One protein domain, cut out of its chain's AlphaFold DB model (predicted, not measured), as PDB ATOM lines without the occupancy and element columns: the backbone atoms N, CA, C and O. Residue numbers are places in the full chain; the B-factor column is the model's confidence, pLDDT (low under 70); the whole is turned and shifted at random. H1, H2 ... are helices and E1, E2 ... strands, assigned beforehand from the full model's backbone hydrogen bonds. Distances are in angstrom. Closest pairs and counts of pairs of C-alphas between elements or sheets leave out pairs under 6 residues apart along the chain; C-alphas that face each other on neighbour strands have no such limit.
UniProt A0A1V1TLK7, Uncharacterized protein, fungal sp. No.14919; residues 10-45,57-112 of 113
ATOM      1  N   PHE A  10     -25.855  -2.541  40.810       90.44
ATOM      2  CA  PHE A  10     -27.313  -2.445  40.782       90.44
ATOM      3  C   PHE A  10     -27.808  -2.425  39.328       90.44
ATOM      4  O   PHE A  10     -27.426  -1.540  38.557       90.44
ATOM      5  N   THR A  11     -28.645  -3.391  38.952       89.75
ATOM      6  CA  THR A  11     -29.154  -3.527  37.573       89.75
ATOM      7  C   THR A  11     -30.654  -3.334  37.454       89.75
ATOM      8  O   THR A  11     -31.158  -3.094  36.359       89.75
ATOM      9  N   GLY A  12     -31.375  -3.309  38.575       90.25
ATOM     10  CA  GLY A  12     -32.734  -2.796  38.584       90.25
ATOM     11  C   GLY A  12     -33.527  -3.136  39.833       90.25
ATOM     12  O   GLY A  12     -33.031  -3.711  40.803       90.25
ATOM     13  N   ARG A  13     -34.804  -2.765  39.788       93.50
ATOM     14  CA  ARG A  13     -35.732  -2.865  40.911       93.50
ATOM     15  C   ARG A  13     -37.118  -3.272  40.437       93.50
ATOM     16  O   ARG A  13     -37.633  -2.699  39.481       93.50
ATOM     17  N   VAL A  14     -37.743  -4.169  41.187       92.19
ATOM     18  CA  VAL A  14     -39.161  -4.520  41.077       92.19
ATOM     19  C   VAL A  14     -39.862  -4.084  42.358       92.19
ATOM     20  O   VAL A  14     -39.350  -4.306  43.452       92.19
ATOM     21  N   ASN A  15     -41.027  -3.455  42.228       91.75
ATOM     22  CA  ASN A  15     -41.909  -3.180  43.358       91.75
ATOM     23  C   ASN A  15     -43.235  -3.899  43.101       91.75
ATOM     24  O   ASN A  15     -43.789  -3.776  42.008       91.75
ATOM     25  N   LEU A  16     -43.730  -4.632  44.094       87.31
ATOM     26  CA  LEU A  16     -45.040  -5.270  44.060       87.31
ATOM     27  C   LEU A  16     -45.827  -4.859  45.301       87.31
ATOM     28  O   LEU A  16     -45.294  -4.818  46.409       87.31
ATOM     29  N   SER A  17     -47.108  -4.584  45.101       85.12
ATOM     30  CA  SER A  17     -48.007  -4.112  46.142       85.12
ATOM     31  C   SER A  17     -49.312  -4.885  46.047       85.12
ATOM     32  O   SER A  17     -50.007  -4.785  45.040       85.12
ATOM     33  N   ASN A  18     -49.657  -5.651  47.082       76.69
ATOM     34  CA  ASN A  18     -50.918  -6.387  47.124       76.69
ATOM     35  C   ASN A  18     -51.434  -6.536  48.563       76.69
ATOM     36  O   ASN A  18     -50.653  -6.637  49.504       76.69
ATOM     37  N   TRP A  19     -52.756  -6.514  48.749       72.81
ATOM     38  CA  TRP A  19     -53.432  -6.722  50.041       72.81
ATOM     39  C   TRP A  19     -52.822  -5.965  51.234       72.81
ATOM     40  O   TRP A  19     -52.671  -6.546  52.303       72.81
ATOM     41  N   GLY A  20     -52.436  -4.698  51.050       74.12
ATOM     42  CA  GLY A  20     -51.838  -3.861  52.103       74.12
ATOM     43  C   GLY A  20     -50.359  -4.139  52.399       74.12
ATOM     44  O   GLY A  20     -49.791  -3.523  53.294       74.12
ATOM     45  N   CYS A  21     -49.711  -5.030  51.656       80.06
ATOM     46  CA  CYS A  21     -48.308  -5.387  51.828       80.06
ATOM     47  C   CYS A  21     -47.521  -4.923  50.592       80.06
ATOM     48  O   CYS A  21     -48.045  -4.915  49.475       80.06
ATOM     49  N   HIS A  22     -46.302  -4.431  50.791       85.69
ATOM     50  CA  HIS A  22     -45.438  -3.894  49.739       85.69
ATOM     51  C   HIS A  22     -44.083  -4.571  49.816       85.69
ATOM     52  O   HIS A  22     -43.433  -4.515  50.858       85.69
ATOM     53  N   ILE A  23     -43.647  -5.166  48.714       87.62
ATOM     54  CA  ILE A  23     -42.315  -5.738  48.578       87.62
ATOM     55  C   ILE A  23     -41.534  -4.985  47.510       87.62
ATOM     56  O   ILE A  23     -42.028  -4.699  46.417       87.62
ATOM     57  N   GLN A  24     -40.286  -4.688  47.832       92.31
ATOM     58  CA  GLN A  24     -39.296  -4.194  46.899       92.31
ATOM     59  C   GLN A  24     -38.216  -5.254  46.746       92.31
ATOM     60  O   GLN A  24     -37.669  -5.718  47.740       92.31
ATOM     61  N   VAL A  25     -37.885  -5.603  45.506       92.00
ATOM     62  CA  VAL A  25     -36.774  -6.495  45.170       92.00
ATOM     63  C   VAL A  25     -35.756  -5.706  44.356       92.00
ATOM     64  O   VAL A  25     -36.095  -5.080  43.353       92.00
ATOM     65  N   LEU A  26     -34.510  -5.719  44.809       92.44
ATOM     66  CA  LEU A  26     -33.356  -5.079  44.197       92.44
ATOM     67  C   LEU A  26     -32.458  -6.155  43.586       92.44
ATOM     68  O   LEU A  26     -32.190  -7.180  44.218       92.44
ATOM     69  N   MET A  27     -31.993  -5.906  42.369       91.56
ATOM     70  CA  MET A  27     -31.141  -6.814  41.610       91.56
ATOM     71  C   MET A  27     -29.725  -6.265  41.554       91.56
ATOM     72  O   MET A  27     -29.519  -5.102  41.191       91.56
ATOM     73  N   TYR A  28     -28.765  -7.117  41.889       90.94
ATOM     74  CA  TYR A  28     -27.346  -6.805  41.843       90.94
ATOM     75  C   TYR A  28     -26.621  -7.847  40.999       90.94
ATOM     76  O   TYR A  28     -26.743  -9.043  41.250       90.94
ATOM     77  N   GLU A  29     -25.853  -7.405  40.015       88.38
ATOM     78  CA  GLU A  29     -25.006  -8.274  39.202       88.38
ATOM     79  C   GLU A  29     -23.560  -8.221  39.684       88.38
ATOM     80  O   GLU A  29     -23.019  -7.157  39.997       88.38
ATOM     81  N   PHE A  30     -22.925  -9.387  39.696       88.12
ATOM     82  CA  PHE A  30     -21.516  -9.583  40.000       88.12
ATOM     83  C   PHE A  30     -20.873 -10.239  38.773       88.12
ATOM     84  O   PHE A  30     -20.808 -11.469  38.708       88.12
ATOM     85  N   PRO A  31     -20.445  -9.444  37.768       84.56
ATOM     86  CA  PRO A  31     -19.934  -9.971  36.501       84.56
ATOM     87  C   PRO A  31     -18.728 -10.892  36.687       84.56
ATOM     88  O   PRO A  31     -18.672 -11.953  36.074       84.56
ATOM     89  N   ASP A  32     -17.822 -10.530  37.600       87.81
ATOM     90  CA  ASP A  32     -16.620 -11.312  37.928       87.81
ATOM     91  C   ASP A  32     -16.947 -12.694  38.523       87.81
ATOM     92  O   ASP A  32     -16.145 -13.619  38.443       87.81
ATOM     93  N   GLU A  33     -18.132 -12.836  39.122       85.75
ATOM     94  CA  GLU A  33     -18.623 -14.071  39.744       85.75
ATOM     95  C   GLU A  33     -19.666 -14.785  38.867       85.75
ATOM     96  O   GLU A  33     -20.187 -15.826  39.266       85.75
ATOM     97  N   ASN A  34     -20.008 -14.219  37.700       82.25
ATOM     98  CA  ASN A  34     -21.126 -14.643  36.853       82.25
ATOM     99  C   ASN A  34     -22.417 -14.903  37.662       82.25
ATOM    100  O   ASN A  34     -23.094 -15.919  37.491       82.25
ATOM    101  N   ARG A  35     -22.726 -13.999  38.601       83.38
ATOM    102  CA  ARG A  35     -23.780 -14.176  39.610       83.38
ATOM    103  C   ARG A  35     -24.743 -12.994  39.639       83.38
ATOM    104  O   ARG A  35     -24.336 -11.840  39.521       83.38
ATOM    105  N   VAL A  36     -26.020 -13.289  39.882       85.56
ATOM    106  CA  VAL A  36     -27.063 -12.298  40.182       85.56
ATOM    107  C   VAL A  36     -27.535 -12.487  41.620       85.56
ATOM    108  O   VAL A  36     -27.864 -13.595  42.036       85.56
ATOM    109  N   GLU A  37     -27.612 -11.410  42.388       88.69
ATOM    110  CA  GLU A  37     -28.129 -11.395  43.751       88.69
ATOM    111  C   GLU A  37     -29.452 -10.630  43.820       88.69
ATOM    112  O   GLU A  37     -29.556  -9.496  43.350       88.69
ATOM    113  N   LEU A  38     -30.456 -11.249  44.440       90.44
ATOM    114  CA  LEU A  38     -31.728 -10.616  44.760       90.44
ATOM    115  C   LEU A  38     -31.737 -10.229  46.237       90.44
ATOM    116  O   LEU A  38     -31.675 -11.084  47.122       90.44
ATOM    117  N   ARG A  39     -31.861  -8.932  46.507       90.06
ATOM    118  CA  ARG A  39     -32.121  -8.395  47.849       90.06
ATOM    119  C   ARG A  39     -33.551  -7.903  47.899       90.06
ATOM    120  O   ARG A  39     -34.074  -7.468  46.880       90.06
ATOM    121  N   HIS A  40     -34.199  -7.951  49.052       89.12
ATOM    122  CA  HIS A  40     -35.557  -7.436  49.152       89.12
ATOM    123  C   HIS A  40     -35.828  -6.794  50.506       89.12
ATOM    124  O   HIS A  40     -35.139  -7.064  51.487       89.12
ATOM    125  N   SER A  41     -36.844  -5.944  50.531       87.44
ATOM    126  CA  SER A  41     -37.429  -5.378  51.737       87.44
ATOM    127  C   SER A  41     -38.946  -5.451  51.624       87.44
ATOM    128  O   SER A  41     -39.513  -5.270  50.542       87.44
ATOM    129  N   MET A  42     -39.611  -5.746  52.738       82.38
ATOM    130  CA  MET A  42     -41.066  -5.763  52.813       82.38
ATOM    131  C   MET A  42     -41.543  -4.733  53.833       82.38
ATOM    132  O   MET A  42     -40.934  -4.532  54.880       82.38
ATOM    133  N   SER A  43     -42.642  -4.059  53.513       82.50
ATOM    134  CA  SER A  43     -43.364  -3.195  54.438       82.50
ATOM    135  C   SER A  43     -44.844  -3.562  54.458       82.50
ATOM    136  O   SER A  43     -45.432  -3.955  53.448       82.50
ATOM    137  N   HIS A  44     -45.452  -3.443  55.636       77.75
ATOM    138  CA  HIS A  44     -46.838  -3.827  55.879       77.75
ATOM    139  C   HIS A  44     -47.640  -2.596  56.302       77.75
ATOM    140  O   HIS A  44     -47.395  -2.029  57.372       77.75
ATOM    141  N   ALA A  45     -48.625  -2.192  55.498       73.62
ATOM    142  CA  ALA A  45     -49.556  -1.143  55.886       73.62
ATOM    143  C   ALA A  45     -50.396  -1.617  57.085       73.62
ATOM    144  O   ALA A  45     -51.013  -2.689  57.068       73.62
ATOM    145  N   PRO A  57     -39.429 -13.914  62.799       64.50
ATOM    146  CA  PRO A  57     -38.418 -13.444  61.852       64.50
ATOM    147  C   PRO A  57     -37.471 -14.545  61.348       64.50
ATOM    148  O   PRO A  57     -36.957 -14.455  60.227       64.50
ATOM    149  N   GLU A  58     -37.215 -15.587  62.145       67.38
ATOM    150  CA  GLU A  58     -36.321 -16.681  61.751       67.38
ATOM    151  C   GLU A  58     -36.959 -17.543  60.657       67.38
ATOM    152  O   GLU A  58     -36.299 -17.929  59.687       67.38
ATOM    153  N   GLN A  59     -38.263 -17.798  60.769       68.06
ATOM    154  CA  GLN A  59     -39.017 -18.532  59.757       68.06
ATOM    155  C   GLN A  59     -39.173 -17.719  58.469       68.06
ATOM    156  O   GLN A  59     -39.098 -18.274  57.370       68.06
ATOM    157  N   GLU A  60     -39.355 -16.401  58.579       70.75
ATOM    158  CA  GLU A  60     -39.387 -15.522  57.411       70.75
ATOM    159  C   GLU A  60     -38.073 -15.587  56.621       70.75
ATOM    160  O   GLU A  60     -38.097 -15.757  55.398       70.75
ATOM    161  N   THR A  61     -36.945 -15.558  57.332       74.12
ATOM    162  CA  THR A  61     -35.606 -15.666  56.740       74.12
ATOM    163  C   THR A  61     -35.415 -17.004  56.022       74.12
ATOM    164  O   THR A  61     -34.983 -17.029  54.869       74.12
ATOM    165  N   LYS A  62     -35.812 -18.126  56.642       73.69
ATOM    166  CA  LYS A  62     -35.747 -19.456  56.005       73.69
ATOM    167  C   LYS A  62     -36.612 -19.542  54.745       73.69
ATOM    168  O   LYS A  62     -36.175 -20.077  53.727       73.69
ATOM    169  N   ASN A  63     -37.826 -18.995  54.787       74.50
ATOM    170  CA  ASN A  63     -38.710 -18.962  53.622       74.50
ATOM    171  C   ASN A  63     -38.078 -18.169  52.469       74.50
ATOM    172  O   ASN A  63     -38.184 -18.573  51.311       74.50
ATOM    173  N   ASP A  64     -37.385 -17.071  52.773       81.19
ATOM    174  CA  ASP A  64     -36.678 -16.283  51.764       81.19
ATOM    175  C   ASP A  64     -35.526 -17.034  51.116       81.19
ATOM    176  O   ASP A  64     -35.354 -16.946  49.899       81.19
ATOM    177  N   GLU A  65     -34.758 -17.791  51.894       79.81
ATOM    178  CA  GLU A  65     -33.687 -18.637  51.369       79.81
ATOM    179  C   GLU A  65     -34.233 -19.700  50.409       79.81
ATOM    180  O   GLU A  65     -33.726 -19.839  49.293       79.81
ATOM    181  N   VAL A  66     -35.316 -20.386  50.794       79.31
ATOM    182  CA  VAL A  66     -35.979 -21.398  49.954       79.31
ATOM    183  C   VAL A  66     -36.515 -20.778  48.663       79.31
ATOM    184  O   VAL A  66     -36.262 -21.295  47.575       79.31
ATOM    185  N   LEU A  67     -37.210 -19.641  48.755       82.19
ATOM    186  CA  LEU A  67     -37.736 -18.927  47.590       82.19
ATOM    187  C   LEU A  67     -36.627 -18.462  46.645       82.19
ATOM    188  O   LEU A  67     -36.754 -18.615  45.430       82.19
ATOM    189  N   ARG A  68     -35.542 -17.894  47.183       82.69
ATOM    190  CA  ARG A  68     -34.390 -17.472  46.378       82.69
ATOM    191  C   ARG A  68     -33.774 -18.671  45.674       82.69
ATOM    192  O   ARG A  68     -33.590 -18.613  44.464       82.69
ATOM    193  N   SER A  69     -33.508 -19.758  46.401       80.69
ATOM    194  CA  SER A  69     -32.960 -20.995  45.832       80.69
ATOM    195  C   SER A  69     -33.837 -21.534  44.700       80.69
ATOM    196  O   SER A  69     -33.329 -21.829  43.618       80.69
ATOM    197  N   HIS A  70     -35.159 -21.557  44.897       81.94
ATOM    198  CA  HIS A  70     -36.104 -21.945  43.857       81.94
ATOM    199  C   HIS A  70     -35.992 -21.051  42.617       81.94
ATOM    200  O   HIS A  70     -35.813 -21.562  41.516       81.94
ATOM    201  N   VAL A  71     -36.020 -19.725  42.779       83.50
ATOM    202  CA  VAL A  71     -35.903 -18.778  41.658       83.50
ATOM    203  C   VAL A  71     -34.572 -18.933  40.916       83.50
ATOM    204  O   VAL A  71     -34.558 -18.894  39.688       83.50
ATOM    205  N   TYR A  72     -33.470 -19.163  41.635       84.31
ATOM    206  CA  TYR A  72     -32.156 -19.427  41.042       84.31
ATOM    207  C   TYR A  72     -32.081 -20.752  40.275       84.31
ATOM    208  O   TYR A  72     -31.237 -20.889  39.395       84.31
ATOM    209  N   SER A  73     -32.950 -21.714  40.589       81.19
ATOM    210  CA  SER A  73     -33.002 -23.016  39.915       81.19
ATOM    211  C   SER A  73     -33.830 -23.025  38.625       81.19
ATOM    212  O   SER A  73     -33.783 -24.005  37.880       81.19
ATOM    213  N   LEU A  74     -34.602 -21.966  38.347       76.38
ATOM    214  CA  LEU A  74     -35.461 -21.906  37.166       76.38
ATOM    215  C   LEU A  74     -34.627 -21.802  35.869       76.38
ATOM    216  O   LEU A  74     -33.593 -21.128  35.861       76.38
ATOM    217  N   PRO A  75     -35.067 -22.429  34.755       74.44
ATOM    218  CA  PRO A  75     -34.413 -22.296  33.453       74.44
ATOM    219  C   PRO A  75     -34.253 -20.826  33.060       74.44
ATOM    220  O   PRO A  75     -35.169 -20.045  33.298       74.44
ATOM    221  N   TYR A  76     -33.108 -20.479  32.463       63.06
ATOM    222  CA  TYR A  76     -32.591 -19.113  32.291       63.06
ATOM    223  C   TYR A  76     -33.659 -18.004  32.266       63.06
ATOM    224  O   TYR A  76     -34.294 -17.727  31.245       63.06
ATOM    225  N   LEU A  77     -33.810 -17.337  33.409       63.91
ATOM    226  CA  LEU A  77     -34.563 -16.101  33.561       63.91
ATOM    227  C   LEU A  77     -33.552 -14.953  33.629       63.91
ATOM    228  O   LEU A  77     -32.559 -15.039  34.348       63.91
ATOM    229  N   ASN A  78     -33.793 -13.861  32.902       80.88
ATOM    230  CA  ASN A  78     -33.027 -12.636  33.140       80.88
ATOM    231  C   ASN A  78     -33.317 -12.099  34.556       80.88
ATOM    232  O   ASN A  78     -34.353 -12.421  35.149       80.88
ATOM    233  N   GLY A  79     -32.429 -11.256  35.092       79.19
ATOM    234  CA  GLY A  79     -32.544 -10.762  36.470       79.19
ATOM    235  C   GLY A  79     -33.921 -10.168  36.790       79.19
ATOM    236  O   GLY A  79     -34.478 -10.440  37.853       79.19
ATOM    237  N   THR A  80     -34.526  -9.435  35.847       85.75
ATOM    238  CA  THR A  80     -35.861  -8.836  36.020       85.75
ATOM    239  C   THR A  80     -36.951  -9.886  36.205       85.75
ATOM    240  O   THR A  80     -37.746  -9.777  37.137       85.75
ATOM    241  N   LEU A  81     -36.973 -10.931  35.376       85.38
ATOM    242  CA  LEU A  81     -37.922 -12.036  35.521       85.38
ATOM    243  C   LEU A  81     -37.724 -12.784  36.843       85.38
ATOM    244  O   LEU A  81     -38.709 -13.141  37.494       85.38
ATOM    245  N   MET A  82     -36.476 -12.971  37.280       87.31
ATOM    246  CA  MET A  82     -36.173 -13.573  38.581       87.31
ATOM    247  C   MET A  82     -36.732 -12.727  39.733       87.31
ATOM    248  O   MET A  82     -37.423 -13.250  40.605       87.31
ATOM    249  N   ALA A  83     -36.498 -11.411  39.709       87.69
ATOM    250  CA  ALA A  83     -36.992 -10.494  40.733       87.69
ATOM    251  C   ALA A  83     -38.525 -10.436  40.783       87.69
ATOM    252  O   ALA A  83     -39.104 -10.468  41.869       87.69
ATOM    253  N   THR A  84     -39.195 -10.405  39.627       88.38
ATOM    254  CA  THR A  84     -40.663 -10.436  39.547       88.38
ATOM    255  C   THR A  84     -41.237 -11.757  40.051       88.38
ATOM    256  O   THR A  84     -42.230 -11.750  40.785       88.38
ATOM    257  N   THR A  85     -40.605 -12.884  39.714       85.50
ATOM    258  CA  THR A  85     -41.020 -14.211  40.191       85.50
ATOM    259  C   THR A  85     -40.875 -14.308  41.707       85.50
ATOM    260  O   THR A  85     -41.835 -14.663  42.389       85.50
ATOM    261  N   PHE A  86     -39.722 -13.897  42.250       86.25
ATOM    262  CA  PHE A  86     -39.490 -13.848  43.694       86.25
ATOM    263  C   PHE A  86     -40.530 -12.973  44.408       86.25
ATOM    264  O   PHE A  86     -41.171 -13.430  45.354       86.25
ATOM    265  N   ALA A  87     -40.745 -11.738  43.928       87.19
ATOM    266  CA  ALA A  87     -41.713 -10.810  44.514       87.19
ATOM    267  C   ALA A  87     -43.127 -11.409  44.555       87.19
ATOM    268  O   ALA A  87     -43.806 -11.331  45.577       87.19
ATOM    269  N   SER A  88     -43.549 -12.045  43.460       83.94
ATOM    270  CA  SER A  88     -44.876 -12.651  43.335       83.94
ATOM    271  C   SER A  88     -45.049 -13.849  44.272       83.94
ATOM    272  O   SER A  88     -46.037 -13.913  45.001       83.94
ATOM    273  N   LEU A  89     -44.077 -14.768  44.312       80.38
ATOM    274  CA  LEU A  89     -44.112 -15.942  45.192       80.38
ATOM    275  C   LEU A  89     -44.126 -15.546  46.672       80.38
ATOM    276  O   LEU A  89     -44.941 -16.060  47.438       80.38
ATOM    277  N   LYS A  90     -43.279 -14.590  47.068       80.56
ATOM    278  CA  LYS A  90     -43.221 -14.086  48.446       80.56
ATOM    279  C   LYS A  90     -44.545 -13.437  48.863       80.56
ATOM    280  O   LYS A  90     -45.007 -13.653  49.980       80.56
ATOM    281  N   MET A  91     -45.193 -12.694  47.962       77.19
ATOM    282  CA  MET A  91     -46.524 -12.124  48.205       77.19
ATOM    283  C   MET A  91     -47.645 -13.177  48.260       77.19
ATOM    284  O   MET A  91     -48.625 -12.958  48.969       77.19
ATOM    285  N   MET A  92     -47.516 -14.308  47.557       71.06
ATOM    286  CA  MET A  92     -48.491 -15.410  47.591       71.06
ATOM    287  C   MET A  92     -48.359 -16.304  48.830       71.06
ATOM    288  O   MET A  92     -49.375 -16.647  49.424       71.06
ATOM    289  N   LEU A  93     -47.139 -16.641  49.271       65.69
ATOM    290  CA  LEU A  93     -46.921 -17.398  50.521       65.69
ATOM    291  C   LEU A  93     -47.524 -16.701  51.738       65.69
ATOM    292  O   LEU A  93     -48.004 -17.333  52.668       65.69
ATOM    293  N   ALA A  94     -47.537 -15.378  51.680       61.62
ATOM    294  CA  ALA A  94     -48.156 -14.497  52.646       61.62
ATOM    295  C   ALA A  94     -49.678 -14.723  52.826       61.62
ATOM    296  O   ALA A  94     -50.242 -14.224  53.800       61.62
ATOM    297  N   VAL A  95     -50.347 -15.411  51.890       58.31
ATOM    298  CA  VAL A  95     -51.807 -15.607  51.881       58.31
ATOM    299  C   VAL A  95     -52.276 -17.031  51.545       58.31
ATOM    300  O   VAL A  95     -53.485 -17.255  51.584       58.31
ATOM    301  N   ASP A  96     -51.398 -17.985  51.197       60.06
ATOM    302  CA  ASP A  96     -51.812 -19.374  50.916       60.06
ATOM    303  C   ASP A  96     -52.193 -20.080  52.230       60.06
ATOM    304  O   ASP A  96     -51.302 -20.345  53.039       60.06
ATOM    305  N   PRO A  97     -53.474 -20.444  52.449       55.91
ATOM    306  CA  PRO A  97     -53.941 -21.034  53.704       55.91
ATOM    307  C   PRO A  97     -53.217 -22.317  54.116       55.91
ATOM    308  O   PRO A  97     -53.183 -22.630  55.298       55.91
ATOM    309  N   ARG A  98     -52.616 -23.047  53.167       55.81
ATOM    310  CA  ARG A  98     -51.834 -24.268  53.438       55.81
ATOM    311  C   ARG A  98     -50.453 -23.978  54.029       55.81
ATOM    312  O   ARG A  98     -49.789 -24.887  54.517       55.81
ATOM    313  N   HIS A  99     -50.014 -22.726  53.947       53.38
ATOM    314  CA  HIS A  99     -48.723 -22.241  54.424       53.38
ATOM    315  C   HIS A  99     -48.864 -21.118  55.464       53.38
ATOM    316  O   HIS A  99     -47.854 -20.648  55.987       53.38
ATOM    317  N   ILE A 100     -50.096 -20.698  55.789       54.00
ATOM    318  CA  ILE A 100     -50.380 -19.821  56.929       54.00
ATOM    319  C   ILE A 100     -50.192 -20.657  58.191       54.00
ATOM    320  O   ILE A 100     -51.027 -21.494  58.509       54.00
ATOM    321  N   LEU A 101     -49.090 -20.436  58.900       51.47
ATOM    322  CA  LEU A 101     -48.860 -21.041  60.205       51.47
ATOM    323  C   LEU A 101     -49.628 -20.255  61.277       51.47
ATOM    324  O   LEU A 101     -49.642 -19.024  61.264       51.47
ATOM    325  N   ALA A 102     -50.258 -20.960  62.213       55.12
ATOM    326  CA  ALA A 102     -50.843 -20.387  63.418       55.12
ATOM    327  C   ALA A 102     -49.867 -20.543  64.593       55.12
ATOM    328  O   ALA A 102     -49.188 -21.562  64.709       55.12
ATOM    329  N   TRP A 103     -49.786 -19.540  65.469       59.91
ATOM    330  CA  TRP A 103     -49.001 -19.644  66.702       59.91
ATOM    331  C   TRP A 103     -49.789 -20.431  67.743       59.91
ATOM    332  O   TRP A 103     -50.859 -19.983  68.165       59.91
ATOM    333  N   ASP A 104     -49.255 -21.564  68.189       62.47
ATOM    334  CA  ASP A 104     -49.742 -22.267  69.370       62.47
ATOM    335  C   ASP A 104     -49.100 -21.628  70.613       62.47
ATOM    336  O   ASP A 104     -47.909 -21.800  70.891       62.47
ATOM    337  N   GLY A 105     -49.891 -20.846  71.355       50.22
ATOM    338  CA  GLY A 105     -49.428 -20.133  72.548       50.22
ATOM    339  C   GLY A 105     -49.024 -21.045  73.710       50.22
ATOM    340  O   GLY A 105     -48.179 -20.648  74.515       50.22
ATOM    341  N   ASP A 106     -49.572 -22.259  73.773       63.44
ATOM    342  CA  ASP A 106     -49.322 -23.210  74.857       63.44
ATOM    343  C   ASP A 106     -48.046 -24.011  74.598       63.44
ATOM    344  O   ASP A 106     -47.220 -24.201  75.496       63.44
ATOM    345  N   LYS A 107     -47.844 -24.432  73.347       62.22
ATOM    346  CA  LYS A 107     -46.644 -25.170  72.930       62.22
ATOM    347  C   LYS A 107     -45.479 -24.272  72.534       62.22
ATOM    348  O   LYS A 107     -44.351 -24.753  72.446       62.22
ATOM    349  N   LYS A 108     -45.738 -22.977  72.334       56.81
ATOM    350  CA  LYS A 108     -44.771 -22.000  71.812       56.81
ATOM    351  C   LYS A 108     -44.172 -22.450  70.476       56.81
ATOM    352  O   LYS A 108     -42.970 -22.310  70.255       56.81
ATOM    353  N   GLU A 109     -45.007 -23.008  69.605       46.31
ATOM    354  CA  GLU A 109     -44.607 -23.493  68.286       46.31
ATOM    355  C   GLU A 109     -45.581 -23.023  67.201       46.31
ATOM    356  O   GLU A 109     -46.732 -22.677  67.468       46.31
ATOM    357  N   TRP A 110     -45.108 -23.005  65.958       50.88
ATOM    358  CA  TRP A 110     -45.925 -22.715  64.786       50.88
ATOM    359  C   TRP A 110     -46.549 -23.999  64.251       50.88
ATOM    360  O   TRP A 110     -45.828 -24.939  63.921       50.88
ATOM    361  N   ILE A 111     -47.873 -24.026  64.116       52.38
ATOM    362  CA  ILE A 111     -48.620 -25.174  63.595       52.38
ATOM    363  C   ILE A 111     -49.257 -24.834  62.248       52.38
ATOM    364  O   ILE A 111     -49.750 -23.725  62.040       52.38
ATOM    365  N   ALA A 112     -49.245 -25.789  61.317       56.44
ATOM    366  CA  ALA A 112     -50.159 -25.727  60.180       56.44
ATOM    367  C   ALA A 112     -51.604 -25.872  60.706       56.44
ATOM    368  O   ALA A 112     -51.794 -26.575  61.705       56.44
TER     369      ALA A 112
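Overview. This is residues 10 to 45 and 57 to 112 of the 113 residues of an uncharacterized protein of fungal sp. No.14919 (UniProt A0A1V1TLK7). What is the shape? A twisted sheet of three long strands, E1, E2 and E3, is covered on one face by a helical hairpin, H2 over the strands and H1 beside H2 near E3, in two layers. The small hairpin of E4 and E5 makes one far end of the length. What is it made of? The 92 printed residues are mixed in class, with two named helices and five named strands in the order E1 E2 E3 H1 H2 E4 E5; both sheets are antiparallel. The whole is only just loose, close to compact, with a radius of gyration of the C-alphas of 14.9 A and spans of 51 by 26 by 20 A.

Arrangement. How do the strands pair? E1, residues 10 to 18, E2, 21 to 30, and E3, 35 to 44, form a meander, each the antiparallel neighbour of the one before; within hydrogen-bond range are N 14 and O 25, 2.9 A, and N 26 and O 39, 2.7 A. E4, 102 to 104, and E5, 109 to 111, form an antiparallel hairpin, with N 102 and O 111 at 2.8 A. How do the helices stand? H1, residues 57 to 73, and H2, 79 to 93, touch, opposite ways at a steep tilt of 42 degrees, the closest C-alphas being those of Val 71 and Met 82, 6.1 A. H2 is on the sheet of E1, E2 and E3 at a height of 7.7 A, its closest C-alphas to E2 being Ala 83 and Val 25, 6.0 A. In both helices every O i to N i+4 pair is within hydrogen-bond range.

Along the chain. Where does E1 begin? C-alpha 10 is at (-27.313, -2.445, 40.782). How long are the elements? E1 measures 24.8 A, E2 29.6 A, E3 30.1 A, H1 24.5 A and H2 21.2 A. Where does E5 end? C-alpha 111 is at (-48.620, -25.174, 63.595).

Size, cuts and confidence. Is there a cut? Residues 46 to 56 are not printed, and C-alphas 45 and 57 are 17.6 A apart. Where is confidence low? Residues 57 to 59, 76 to 77 and 93 to 112 have pLDDT under 70.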